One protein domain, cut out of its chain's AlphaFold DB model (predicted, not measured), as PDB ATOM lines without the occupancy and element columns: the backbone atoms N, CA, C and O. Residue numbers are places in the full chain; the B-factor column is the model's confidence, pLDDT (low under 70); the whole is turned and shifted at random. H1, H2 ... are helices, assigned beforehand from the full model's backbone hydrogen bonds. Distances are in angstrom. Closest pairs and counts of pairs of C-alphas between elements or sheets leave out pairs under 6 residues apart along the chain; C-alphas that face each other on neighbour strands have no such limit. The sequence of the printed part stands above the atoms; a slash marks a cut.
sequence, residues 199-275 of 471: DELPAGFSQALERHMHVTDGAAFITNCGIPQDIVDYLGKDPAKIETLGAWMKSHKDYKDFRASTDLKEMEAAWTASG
ATOM      1  N   ASP A 199     156.889 136.129 118.811       85.38
ATOM      2  CA  ASP A 199     157.582 135.032 119.488       85.38
ATOM      3  C   ASP A 199     158.981 134.737 118.907       85.38
ATOM      4  O   ASP A 199     159.796 134.061 119.546       85.38
ATOM      5  N   GLU A 200     159.269 135.225 117.697       87.31
ATOM      6  CA  GLU A 200     160.558 135.042 117.017       87.31
ATOM      7  C   GLU A 200     161.568 136.137 117.373       87.31
ATOM      8  O   GLU A 200     162.777 135.934 117.240       87.31
ATOM      9  N   LEU A 201     161.081 137.256 117.910       92.25
ATOM     10  CA  LEU A 201     161.894 138.397 118.304       92.25
ATOM     11  C   LEU A 201     162.461 138.228 119.719       92.25
ATOM     12  O   LEU A 201     161.849 137.595 120.587       92.25
ATOM     13  N   PRO A 202     163.633 138.821 120.005       91.88
ATOM     14  CA  PRO A 202     164.199 138.766 121.339       91.88
ATOM     15  C   PRO A 202     163.287 139.503 122.327       91.88
ATOM     16  O   PRO A 202     162.774 140.591 122.052       91.88
ATOM     17  N   ALA A 203     163.108 138.923 123.516       91.88
ATOM     18  CA  ALA A 203     162.348 139.564 124.583       91.88
ATOM     19  C   ALA A 203     162.930 140.958 124.873       91.88
ATOM     20  O   ALA A 203     164.130 141.090 125.125       91.88
ATOM     21  N   GLY A 204     162.088 141.990 124.839       90.62
ATOM     22  CA  GLY A 204     162.537 143.378 124.969       90.62
ATOM     23  C   GLY A 204     162.541 144.180 123.665       90.62
ATOM     24  O   GLY A 204     162.770 145.387 123.721       90.62
ATOM     25  N   PHE A 205     162.320 143.546 122.505       93.75
ATOM     26  CA  PHE A 205     162.434 144.221 121.210       93.75
ATOM     27  C   PHE A 205     161.402 145.344 121.012       93.75
ATOM     28  O   PHE A 205     161.783 146.452 120.643       93.75
ATOM     29  N   SER A 206     160.128 145.121 121.350       93.62
ATOM     30  CA  SER A 206     159.105 146.178 121.286       93.62
ATOM     31  C   SER A 206     159.452 147.370 122.184       93.62
ATOM     32  O   SER A 206     159.412 148.513 121.738       93.62
ATOM     33  N   GLN A 207     159.927 147.118 123.407       94.38
ATOM     34  CA  GLN A 207     160.372 148.183 124.314       94.38
ATOM     35  C   GLN A 207     161.646 148.884 123.823       94.38
ATOM     36  O   GLN A 207     161.965 149.994 124.254       94.38
ATOM     37  N   ALA A 208     162.436 148.234 122.973       90.19
ATOM     38  CA  ALA A 208     163.597 148.852 122.361       90.19
ATOM     39  C   ALA A 208     163.217 149.761 121.190       90.19
ATOM     40  O   ALA A 208     163.781 150.849 121.090       90.19
ATOM     41  N   LEU A 209     162.229 149.375 120.372       90.62
ATOM     42  CA  LEU A 209     161.628 150.285 119.393       90.62
ATOM     43  C   LEU A 209     161.103 151.545 120.089       90.62
ATOM     44  O   LEU A 209     161.378 152.658 119.646       90.62
ATOM     45  N   GLU A 210     160.471 151.384 121.251       91.94
ATOM     46  CA  GLU A 210     159.994 152.518 122.040       91.94
ATOM     47  C   GLU A 210     161.123 153.424 122.542       91.94
ATOM     48  O   GLU A 210     161.074 154.647 122.395       91.94
ATOM     49  N   ARG A 211     162.189 152.843 123.104       89.44
ATOM     50  CA  ARG A 211     163.287 153.620 123.702       89.44
ATOM     51  C   ARG A 211     164.237 154.248 122.685       89.44
ATOM     52  O   ARG A 211     164.703 155.361 122.915       89.44
ATOM     53  N   HIS A 212     164.575 153.523 121.622       83.94
ATOM     54  CA  HIS A 212     165.650 153.900 120.700       83.94
ATOM     55  C   HIS A 212     165.121 154.485 119.392       83.94
ATOM     56  O   HIS A 212     165.767 155.358 118.815       83.94
ATOM     57  N   MET A 213     163.943 154.037 118.951       83.38
ATOM     58  CA  MET A 213     163.338 154.457 117.683       83.38
ATOM     59  C   MET A 213     162.184 155.441 117.889       83.38
ATOM     60  O   MET A 213     161.727 156.049 116.926       83.38
ATOM     61  N   HIS A 214     161.791 155.672 119.149       86.25
ATOM     62  CA  HIS A 214     160.669 156.519 119.555       86.25
ATOM     63  C   HIS A 214     159.324 156.078 118.965       86.25
ATOM     64  O   HIS A 214     158.484 156.932 118.693       86.25
ATOM     65  N   VAL A 215     159.138 154.770 118.784       90.94
ATOM     66  CA  VAL A 215     157.825 154.198 118.464       90.94
ATOM     67  C   VAL A 215     156.965 154.217 119.731       90.94
ATOM     68  O   VAL A 215     157.444 153.862 120.796       90.94
ATOM     69  N   THR A 216     155.716 154.656 119.687       90.94
ATOM     70  CA  THR A 216     154.876 154.824 120.892       90.94
ATOM     71  C   THR A 216     154.353 153.492 121.431       90.94
ATOM     72  O   THR A 216     154.252 153.322 122.645       90.94
ATOM     73  N   ASP A 217     154.036 152.551 120.540       92.56
ATOM     74  CA  ASP A 217     153.598 151.192 120.879       92.56
ATOM     75  C   ASP A 217     154.326 150.183 119.987       92.56
ATOM     76  O   ASP A 217     153.886 149.839 118.884       92.56
ATOM     77  N   GLY A 218     155.485 149.718 120.461       91.88
ATOM     78  CA  GLY A 218     156.316 148.803 119.688       91.88
ATOM     79  C   GLY A 218     155.620 147.466 119.431       91.88
ATOM     80  O   GLY A 218     155.842 146.851 118.396       91.88
ATOM     81  N   ALA A 219     154.758 147.003 120.341       93.44
ATOM     82  CA  ALA A 219     154.065 145.726 120.183       93.44
ATOM     83  C   ALA A 219     152.970 145.805 119.111       93.44
ATOM     84  O   ALA A 219     152.867 144.908 118.267       93.44
ATOM     85  N   ALA A 220     152.181 146.883 119.115       91.38
ATOM     86  CA  ALA A 220     151.175 147.117 118.091       91.38
ATOM     87  C   ALA A 220     151.815 147.356 116.719       91.38
ATOM     88  O   ALA A 220     151.335 146.799 115.733       91.38
ATOM     89  N   PHE A 221     152.924 148.097 116.651       90.94
ATOM     90  CA  PHE A 221     153.657 148.302 115.401       90.94
ATOM     91  C   PHE A 221     154.087 146.971 114.774       90.94
ATOM     92  O   PHE A 221     153.752 146.691 113.631       90.94
ATOM     93  N   ILE A 222     154.743 146.097 115.543       91.81
ATOM     94  CA  ILE A 222     155.221 144.802 115.035       91.81
ATOM     95  C   ILE A 222     154.059 143.918 114.574       91.81
ATOM     96  O   ILE A 222     154.143 143.281 113.530       91.81
ATOM     97  N   THR A 223     152.965 143.897 115.339       92.88
ATOM     98  CA  THR A 223     151.803 143.049 115.036       92.88
ATOM     99  C   THR A 223     151.093 143.477 113.753       92.88
ATOM    100  O   THR A 223     150.567 142.628 113.041       92.88
ATOM    101  N   ASN A 224     151.050 144.781 113.469       90.44
ATOM    102  CA  ASN A 224     150.260 145.318 112.360       90.44
ATOM    103  C   ASN A 224     151.092 145.643 111.113       90.44
ATOM    104  O   ASN A 224     150.551 145.616 110.013       90.44
ATOM    105  N   CYS A 225     152.378 145.952 111.275       91.31
ATOM    106  CA  CYS A 225     153.263 146.365 110.185       91.31
ATOM    107  C   CYS A 225     154.259 145.285 109.765       91.31
ATOM    108  O   CYS A 225     154.860 145.394 108.700       91.31
ATOM    109  N   GLY A 226     154.447 144.257 110.598       91.38
ATOM    110  CA  GLY A 226     155.510 143.284 110.413       91.38
ATOM    111  C   GLY A 226     156.899 143.896 110.614       91.38
ATOM    112  O   GLY A 226     157.076 145.087 110.880       91.38
ATOM    113  N   ILE A 227     157.910 143.041 110.517       90.44
ATOM    114  CA  ILE A 227     159.317 143.434 110.462       90.44
ATOM    115  C   ILE A 227     159.938 142.660 109.296       90.44
ATOM    116  O   ILE A 227     159.647 141.469 109.176       90.44
ATOM    117  N   PRO A 228     160.794 143.293 108.479       89.50
ATOM    118  CA  PRO A 228     161.638 142.593 107.517       89.50
ATOM    119  C   PRO A 228     162.388 141.386 108.103       89.50
ATOM    120  O   PRO A 228     162.942 141.462 109.204       89.50
ATOM    121  N   GLN A 229     162.426 140.281 107.353       87.94
ATOM    122  CA  GLN A 229     163.079 139.026 107.756       87.94
ATOM    123  C   GLN A 229     164.565 139.214 108.077       87.94
ATOM    124  O   GLN A 229     165.066 138.635 109.029       87.94
ATOM    125  N   ASP A 230     165.281 140.043 107.331       89.88
ATOM    126  CA  ASP A 230     166.708 140.303 107.541       89.88
ATOM    127  C   ASP A 230     167.009 140.998 108.880       89.88
ATOM    128  O   ASP A 230     168.015 140.699 109.527       89.88
ATOM    129  N   ILE A 231     166.114 141.866 109.360       90.81
ATOM    130  CA  ILE A 231     166.170 142.422 110.716       90.81
ATOM    131  C   ILE A 231     165.932 141.309 111.741       90.81
ATOM    132  O   ILE A 231     166.639 141.250 112.752       90.81
ATOM    133  N   VAL A 232     164.971 140.415 111.490       92.06
ATOM    134  CA  VAL A 232     164.702 139.259 112.362       92.06
ATOM    135  C   VAL A 232     165.904 138.314 112.405       92.06
ATOM    136  O   VAL A 232     166.322 137.919 113.493       92.06
ATOM    137  N   ASP A 233     166.530 138.028 111.267       92.75
ATOM    138  CA  ASP A 233     167.715 137.179 111.143       92.75
ATOM    139  C   ASP A 233     168.927 137.811 111.823       92.75
ATOM    140  O   ASP A 233     169.681 137.143 112.545       92.75
ATOM    141  N   TYR A 234     169.095 139.126 111.651       93.50
ATOM    142  CA  TYR A 234     170.142 139.870 112.325       93.50
ATOM    143  C   TYR A 234     169.974 139.788 113.838       93.50
ATOM    144  O   TYR A 234     170.917 139.387 114.524       93.50
ATOM    145  N   LEU A 235     168.798 140.134 114.367       93.94
ATOM    146  CA  LEU A 235     168.521 140.121 115.804       93.94
ATOM    147  C   LEU A 235     168.586 138.699 116.375       93.94
ATOM    148  O   LEU A 235     169.149 138.472 117.452       93.94
ATOM    149  N   GLY A 236     168.048 137.726 115.642       92.62
ATOM    150  CA  GLY A 236     167.773 136.386 116.137       92.62
ATOM    151  C   GLY A 236     167.088 136.437 117.505       92.62
ATOM    152  O   GLY A 236     166.270 137.304 117.788       92.62
ATOM    153  N   LYS A 237     167.487 135.545 118.418       88.00
ATOM    154  CA  LYS A 237     167.008 135.543 119.815       88.00
ATOM    155  C   LYS A 237     167.935 136.282 120.787       88.00
ATOM    156  O   LYS A 237     167.815 136.091 121.996       88.00
ATOM    157  N   ASP A 238     168.884 137.076 120.285       90.56
ATOM    158  CA  ASP A 238     169.883 137.743 121.119       90.56
ATOM    159  C   ASP A 238     169.476 139.196 121.433       90.56
ATOM    160  O   ASP A 238     169.583 140.071 120.569       90.56
ATOM    161  N   PRO A 239     169.054 139.505 122.675       88.81
ATOM    162  CA  PRO A 239     168.667 140.862 123.045       88.81
ATOM    163  C   PRO A 239     169.842 141.852 123.020       88.81
ATOM    164  O   PRO A 239     169.606 143.055 122.960       88.81
ATOM    165  N   ALA A 240     171.101 141.396 123.044       91.81
ATOM    166  CA  ALA A 240     172.254 142.296 122.973       91.81
ATOM    167  C   ALA A 240     172.404 142.952 121.590       91.81
ATOM    168  O   ALA A 240     172.943 144.055 121.492       91.81
ATOM    169  N   LYS A 241     171.892 142.312 120.530       93.31
ATOM    170  CA  LYS A 241     171.967 142.838 119.158       93.31
ATOM    171  C   LYS A 241     171.043 144.022 118.903       93.31
ATOM    172  O   LYS A 241     171.240 144.760 117.942       93.31
ATOM    173  N   ILE A 242     170.076 144.243 119.788       90.12
ATOM    174  CA  ILE A 242     169.205 145.416 119.760       90.12
ATOM    175  C   ILE A 242     170.037 146.705 119.830       90.12
ATOM    176  O   ILE A 242     169.812 147.631 119.056       90.12
ATOM    177  N   GLU A 243     171.047 146.748 120.704       87.69
ATOM    178  CA  GLU A 243     171.909 147.928 120.878       87.69
ATOM    179  C   GLU A 243     172.840 148.159 119.674       87.69
ATOM    180  O   GLU A 243     173.332 149.268 119.460       87.69
ATOM    181  N   THR A 244     173.079 147.126 118.857       93.00
ATOM    182  CA  THR A 244     173.910 147.202 117.647       93.00
ATOM    183  C   THR A 244     173.098 147.316 116.357       93.00
ATOM    184  O   THR A 244     173.691 147.531 115.299       93.00
ATOM    185  N   LEU A 245     171.764 147.247 116.428       90.06
ATOM    186  CA  LEU A 245     170.874 147.269 115.264       90.06
ATOM    187  C   LEU A 245     171.063 148.525 114.409       90.06
ATOM    188  O   LEU A 245     171.193 148.423 113.194       90.06
ATOM    189  N   GLY A 246     171.178 149.700 115.034       86.31
ATOM    190  CA  GLY A 246     171.405 150.949 114.299       86.31
ATOM    191  C   GLY A 246     172.748 150.984 113.560       86.31
ATOM    192  O   GLY A 246     172.847 151.564 112.480       86.31
ATOM    193  N   ALA A 247     173.785 150.339 114.105       89.31
ATOM    194  CA  ALA A 247     175.074 150.217 113.427       89.31
ATOM    195  C   ALA A 247     174.998 149.227 112.257       89.31
ATOM    196  O   ALA A 247     175.562 149.500 111.200       89.31
ATOM    197  N   TRP A 248     174.276 148.116 112.435       93.88
ATOM    198  CA  TRP A 248     174.063 147.129 111.380       93.88
ATOM    199  C   TRP A 248     173.257 147.698 110.213       93.88
ATOM    200  O   TRP A 248     173.744 147.620 109.089       93.88
ATOM    201  N   MET A 249     172.117 148.356 110.471       90.88
ATOM    202  CA  MET A 249     171.300 149.005 109.432       90.88
ATOM    203  C   MET A 249     172.140 149.982 108.606       90.88
ATOM    204  O   MET A 249     172.148 149.912 107.384       90.88
ATOM    205  N   LYS A 250     172.965 150.802 109.272       90.06
ATOM    206  CA  LYS A 250     173.867 151.754 108.607       90.06
ATOM    207  C   LYS A 250     174.917 151.088 107.704       90.06
ATOM    208  O   LYS A 250     175.383 151.711 106.756       90.06
ATOM    209  N   SER A 251     175.331 149.861 108.018       90.94
ATOM    210  CA  SER A 251     176.280 149.084 107.209       90.94
ATOM    211  C   SER A 251     175.615 148.154 106.191       90.94
ATOM    212  O   SER A 251     176.315 147.578 105.362       90.94
ATOM    213  N   HIS A 252     174.295 147.974 106.257       93.25
ATOM    214  CA  HIS A 252     173.578 147.038 105.402       93.25
ATOM    215  C   HIS A 252     173.396 147.619 104.001       93.25
ATOM    216  O   HIS A 252     173.071 148.797 103.856       93.25
ATOM    217  N   LYS A 253     173.561 146.798 102.959       91.44
ATOM    218  CA  LYS A 253     173.495 147.266 101.565       91.44
ATOM    219  C   LYS A 253     172.147 147.921 101.223       91.44
ATOM    220  O   LYS A 253     172.142 148.954 100.559       91.44
ATOM    221  N   ASP A 254     171.056 147.365 101.757       87.44
ATOM    222  CA  ASP A 254     169.680 147.796 101.474       87.44
ATOM    223  C   ASP A 254     169.145 148.836 102.481       87.44
ATOM    224  O   ASP A 254     168.182 149.534 102.185       87.44
ATOM    225  N   TYR A 255     169.781 148.984 103.655       86.94
ATOM    226  CA  TYR A 255     169.322 149.890 104.729       86.94
ATOM    227  C   TYR A 255     170.305 151.002 105.092       86.94
ATOM    228  O   TYR A 255     170.036 151.772 106.012       86.94
ATOM    229  N   LYS A 256     171.438 151.129 104.396       83.31
ATOM    230  CA  LYS A 256     172.437 152.175 104.685       83.31
ATOM    231  C   LYS A 256     171.856 153.594 104.634       83.31
ATOM    232  O   LYS A 256     172.303 154.457 105.389       83.31
ATOM    233  N   ASP A 257     170.851 153.798 103.782       84.31
ATOM    234  CA  ASP A 257     170.156 155.073 103.601       84.31
ATOM    235  C   ASP A 257     168.900 155.175 104.488       84.31
ATOM    236  O   ASP A 257     168.389 156.274 104.706       84.31
ATOM    237  N   PHE A 258     168.456 154.051 105.071       82.00
ATOM    238  CA  PHE A 258     167.318 153.981 105.982       82.00
ATOM    239  C   PHE A 258     167.670 154.688 107.292       82.00
ATOM    240  O   PHE A 258     168.456 154.212 108.126       82.00
ATOM    241  N   ARG A 259     167.072 155.859 107.501       81.06
ATOM    242  CA  ARG A 259     167.178 156.579 108.765       81.06
ATOM    243  C   ARG A 259     166.154 155.975 109.689       81.06
ATOM    244  O   ARG A 259     165.080 156.524 109.882       81.06
ATOM    245  N   ALA A 260     166.529 154.865 110.310       76.88
ATOM    246  CA  ALA A 260     165.591 154.023 111.031       76.88
ATOM    247  C   ALA A 260     164.714 154.772 112.054       76.88
ATOM    248  O   ALA A 260     163.562 154.409 112.251       76.88
ATOM    249  N   SER A 261     165.211 155.840 112.689       74.62
ATOM    250  CA  SER A 261     164.413 156.656 113.615       74.62
ATOM    251  C   SER A 261     163.465 157.657 112.944       74.62
ATOM    252  O   SER A 261     162.522 158.095 113.595       74.62
ATOM    253  N   THR A 262     163.715 158.057 111.698       82.88
ATOM    254  CA  THR A 262     162.819 158.890 110.885       82.88
ATOM    255  C   THR A 262     161.792 158.011 110.185       82.88
ATOM    256  O   THR A 262     160.599 158.207 110.375       82.88
ATOM    257  N   ASP A 263     162.247 156.983 109.476       83.88
ATOM    258  CA  ASP A 263     161.388 156.195 108.593       83.88
ATOM    259  C   ASP A 263     160.391 155.342 109.400       83.88
ATOM    260  O   ASP A 263     159.206 155.299 109.080       83.88
ATOM    261  N   LEU A 264     160.805 154.759 110.538       84.62
ATOM    262  CA  LEU A 264     159.867 154.061 111.435       84.62
ATOM    263  C   LEU A 264     158.847 155.012 112.076       84.62
ATOM    264  O   LEU A 264     157.720 154.598 112.339       84.62
ATOM    265  N   LYS A 265     159.206 156.282 112.309       82.88
ATOM    266  CA  LYS A 265     158.241 157.286 112.786       82.88
ATOM    267  C   LYS A 265     157.245 157.663 111.706       82.88
ATOM    268  O   LYS A 265     156.087 157.904 112.027       82.88
ATOM    269  N   GLU A 266     157.674 157.734 110.452       88.06
ATOM    270  CA  GLU A 266     156.773 157.979 109.327       88.06
ATOM    271  C   GLU A 266     155.808 156.807 109.136       88.06
ATOM    272  O   GLU A 266     154.606 157.029 108.996       88.06
ATOM    273  N   MET A 267     156.293 155.566 109.258       86.19
ATOM    274  CA  MET A 267     155.440 154.373 109.256       86.19
ATOM    275  C   MET A 267     154.453 154.367 110.429       86.19
ATOM    276  O   MET A 267     153.267 154.097 110.243       86.19
ATOM    277  N   GLU A 268     154.899 154.702 111.644       85.75
ATOM    278  CA  GLU A 268     154.010 154.814 112.805       85.75
ATOM    279  C   GLU A 268     152.976 155.938 112.628       85.75
ATOM    280  O   GLU A 268     151.803 155.775 112.980       85.75
ATOM    281  N   ALA A 269     153.382 157.075 112.062       88.38
ATOM    282  CA  ALA A 269     152.486 158.181 111.761       88.38
ATOM    283  C   ALA A 269     151.437 157.773 110.719       88.38
ATOM    284  O   ALA A 269     150.258 158.069 110.912       88.38
ATOM    285  N   ALA A 270     151.827 157.046 109.669       89.50
ATOM    286  CA  ALA A 270     150.912 156.496 108.671       89.50
ATOM    287  C   ALA A 270     149.942 155.469 109.282       89.50
ATOM    288  O   ALA A 270     148.730 155.529 109.046       89.50
ATOM    289  N   TRP A 271     150.444 154.586 110.150       89.25
ATOM    290  CA  TRP A 271     149.629 153.628 110.899       89.25
ATOM    291  C   TRP A 271     148.613 154.316 111.803       89.25
ATOM    292  O   TRP A 271     147.422 154.000 111.770       89.25
ATOM    293  N   THR A 272     149.040 155.338 112.537       88.06
ATOM    294  CA  THR A 272     148.149 156.129 113.389       88.06
ATOM    295  C   THR A 272     147.120 156.895 112.553       88.06
ATOM    296  O   THR A 272     145.929 156.879 112.871       88.06
ATOM    297  N   ALA A 273     147.545 157.526 111.453       90.44
ATOM    298  CA  ALA A 273     146.683 158.306 110.565       90.44
ATOM    299  C   ALA A 273     145.623 157.445 109.861       90.44
ATOM    300  O   ALA A 273     144.493 157.892 109.669       90.44
ATOM    301  N   SER A 274     145.954 156.196 109.530       88.38
ATOM    302  CA  SER A 274     145.017 155.240 108.931       88.38
ATOM    303  C   SER A 274     144.054 154.603 109.946       88.38
ATOM    304  O   SER A 274     143.205 153.791 109.568       88.38
ATOM    305  N   GLY A 275     144.158 154.955 111.235       91.00
ATOM    306  CA  GLY A 275     143.384 154.325 112.304       91.00
ATOM    307  C   GLY A 275     143.775 152.862 112.518       91.00
ATOM    308  O   GLY A 275     142.914 152.036 112.816       91.00
TER     309      GLY A 275
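This is residues 199 to 275 of the 471 residues of the protein "Predicted protein" of Micromonas pusilla (strain CCMP1545) (UniProt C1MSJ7). Six helices stand round a common middle through which no helix runs, with the long last helix H6 forming one side and meeting the end of H1 in a corner; H1, H2 and H6 stand about perpendicular to one another, and H5 stands at a steep tilt to H3 and to H6. H1, H2 and H6 make one half of the body and the short helices H3, H4 and H5 the other; the chain goes from H1 and H2 over to the second half and comes back with H6. The 77 printed residues hold six named helices, H1 to H6 in order along the chain, and no named strand: the class is all helix. The whole is compact, with a radius of gyration of the C-alphas of 11.9 A and spans of 31 by 28 by 21 A.

The longest helix, H6, residues 260 to 273, touches H1, residues 205 to 213, with residues 260 to 265 alone. Their closest C-alphas, those of Met 213 and Ser 261, are 4.7 A apart, and their lines are only just about perpendicular, at 72 degrees. H2, residues 218 to 225, is close to H6 but not clearly touching, the closest C-alphas being those of Phe 221 and Glu 268 at 7.0 A. H1 is the hub, touching three helices. It touches H2 about perpendicular, at 81 degrees, with the C-alphas of Ser 206 and Gly 218 closest at 4.2 A. It only just touches H4, residues 239 to 242, with 3 pairs of C-alphas within 8 A, the closest those of Phe 205 and Ile 242 at 7.0 A. H3, residues 229 to 235, and H4 touch only at the corner, and only just, with 3 such pairs; the C-alphas of Leu 235 and Lys 241 are closest at 5.5 A. H5, residues 245 to 251, meets H4 only through their link. It is close to H6 but not clearly touching, with the C-alphas of Gly 246 and Ala 260 closest at 7.3 A. H2 and H3 are apart. Every O i to N i+4 pair is within hydrogen-bond range in H1, H2, H3 and H5, and 9 of 10 are in H6; H4 is too short for such a pair.

H6 is 19.4 A from first to last C-alpha, with C-alpha 260 at (165.591, 154.023, 111.031) and C-alpha 273 at (146.683, 158.306, 110.565). H1, which begins with C-alpha 205 at (162.434, 144.221, 121.210), measures 10.9 A, H2 10.3 A, H5 9.9 A, H3 9.8 A and H4 5.6 A.

The two C-alphas farthest apart, those of Ser 251 and Gly 275, are 33.7 A apart. The printed part has no cut. The link from H5 to H6, 8 residues, is short; the other four links are tight. The mean pLDDT of the printed part is 89.2, and no printed residue is under 70.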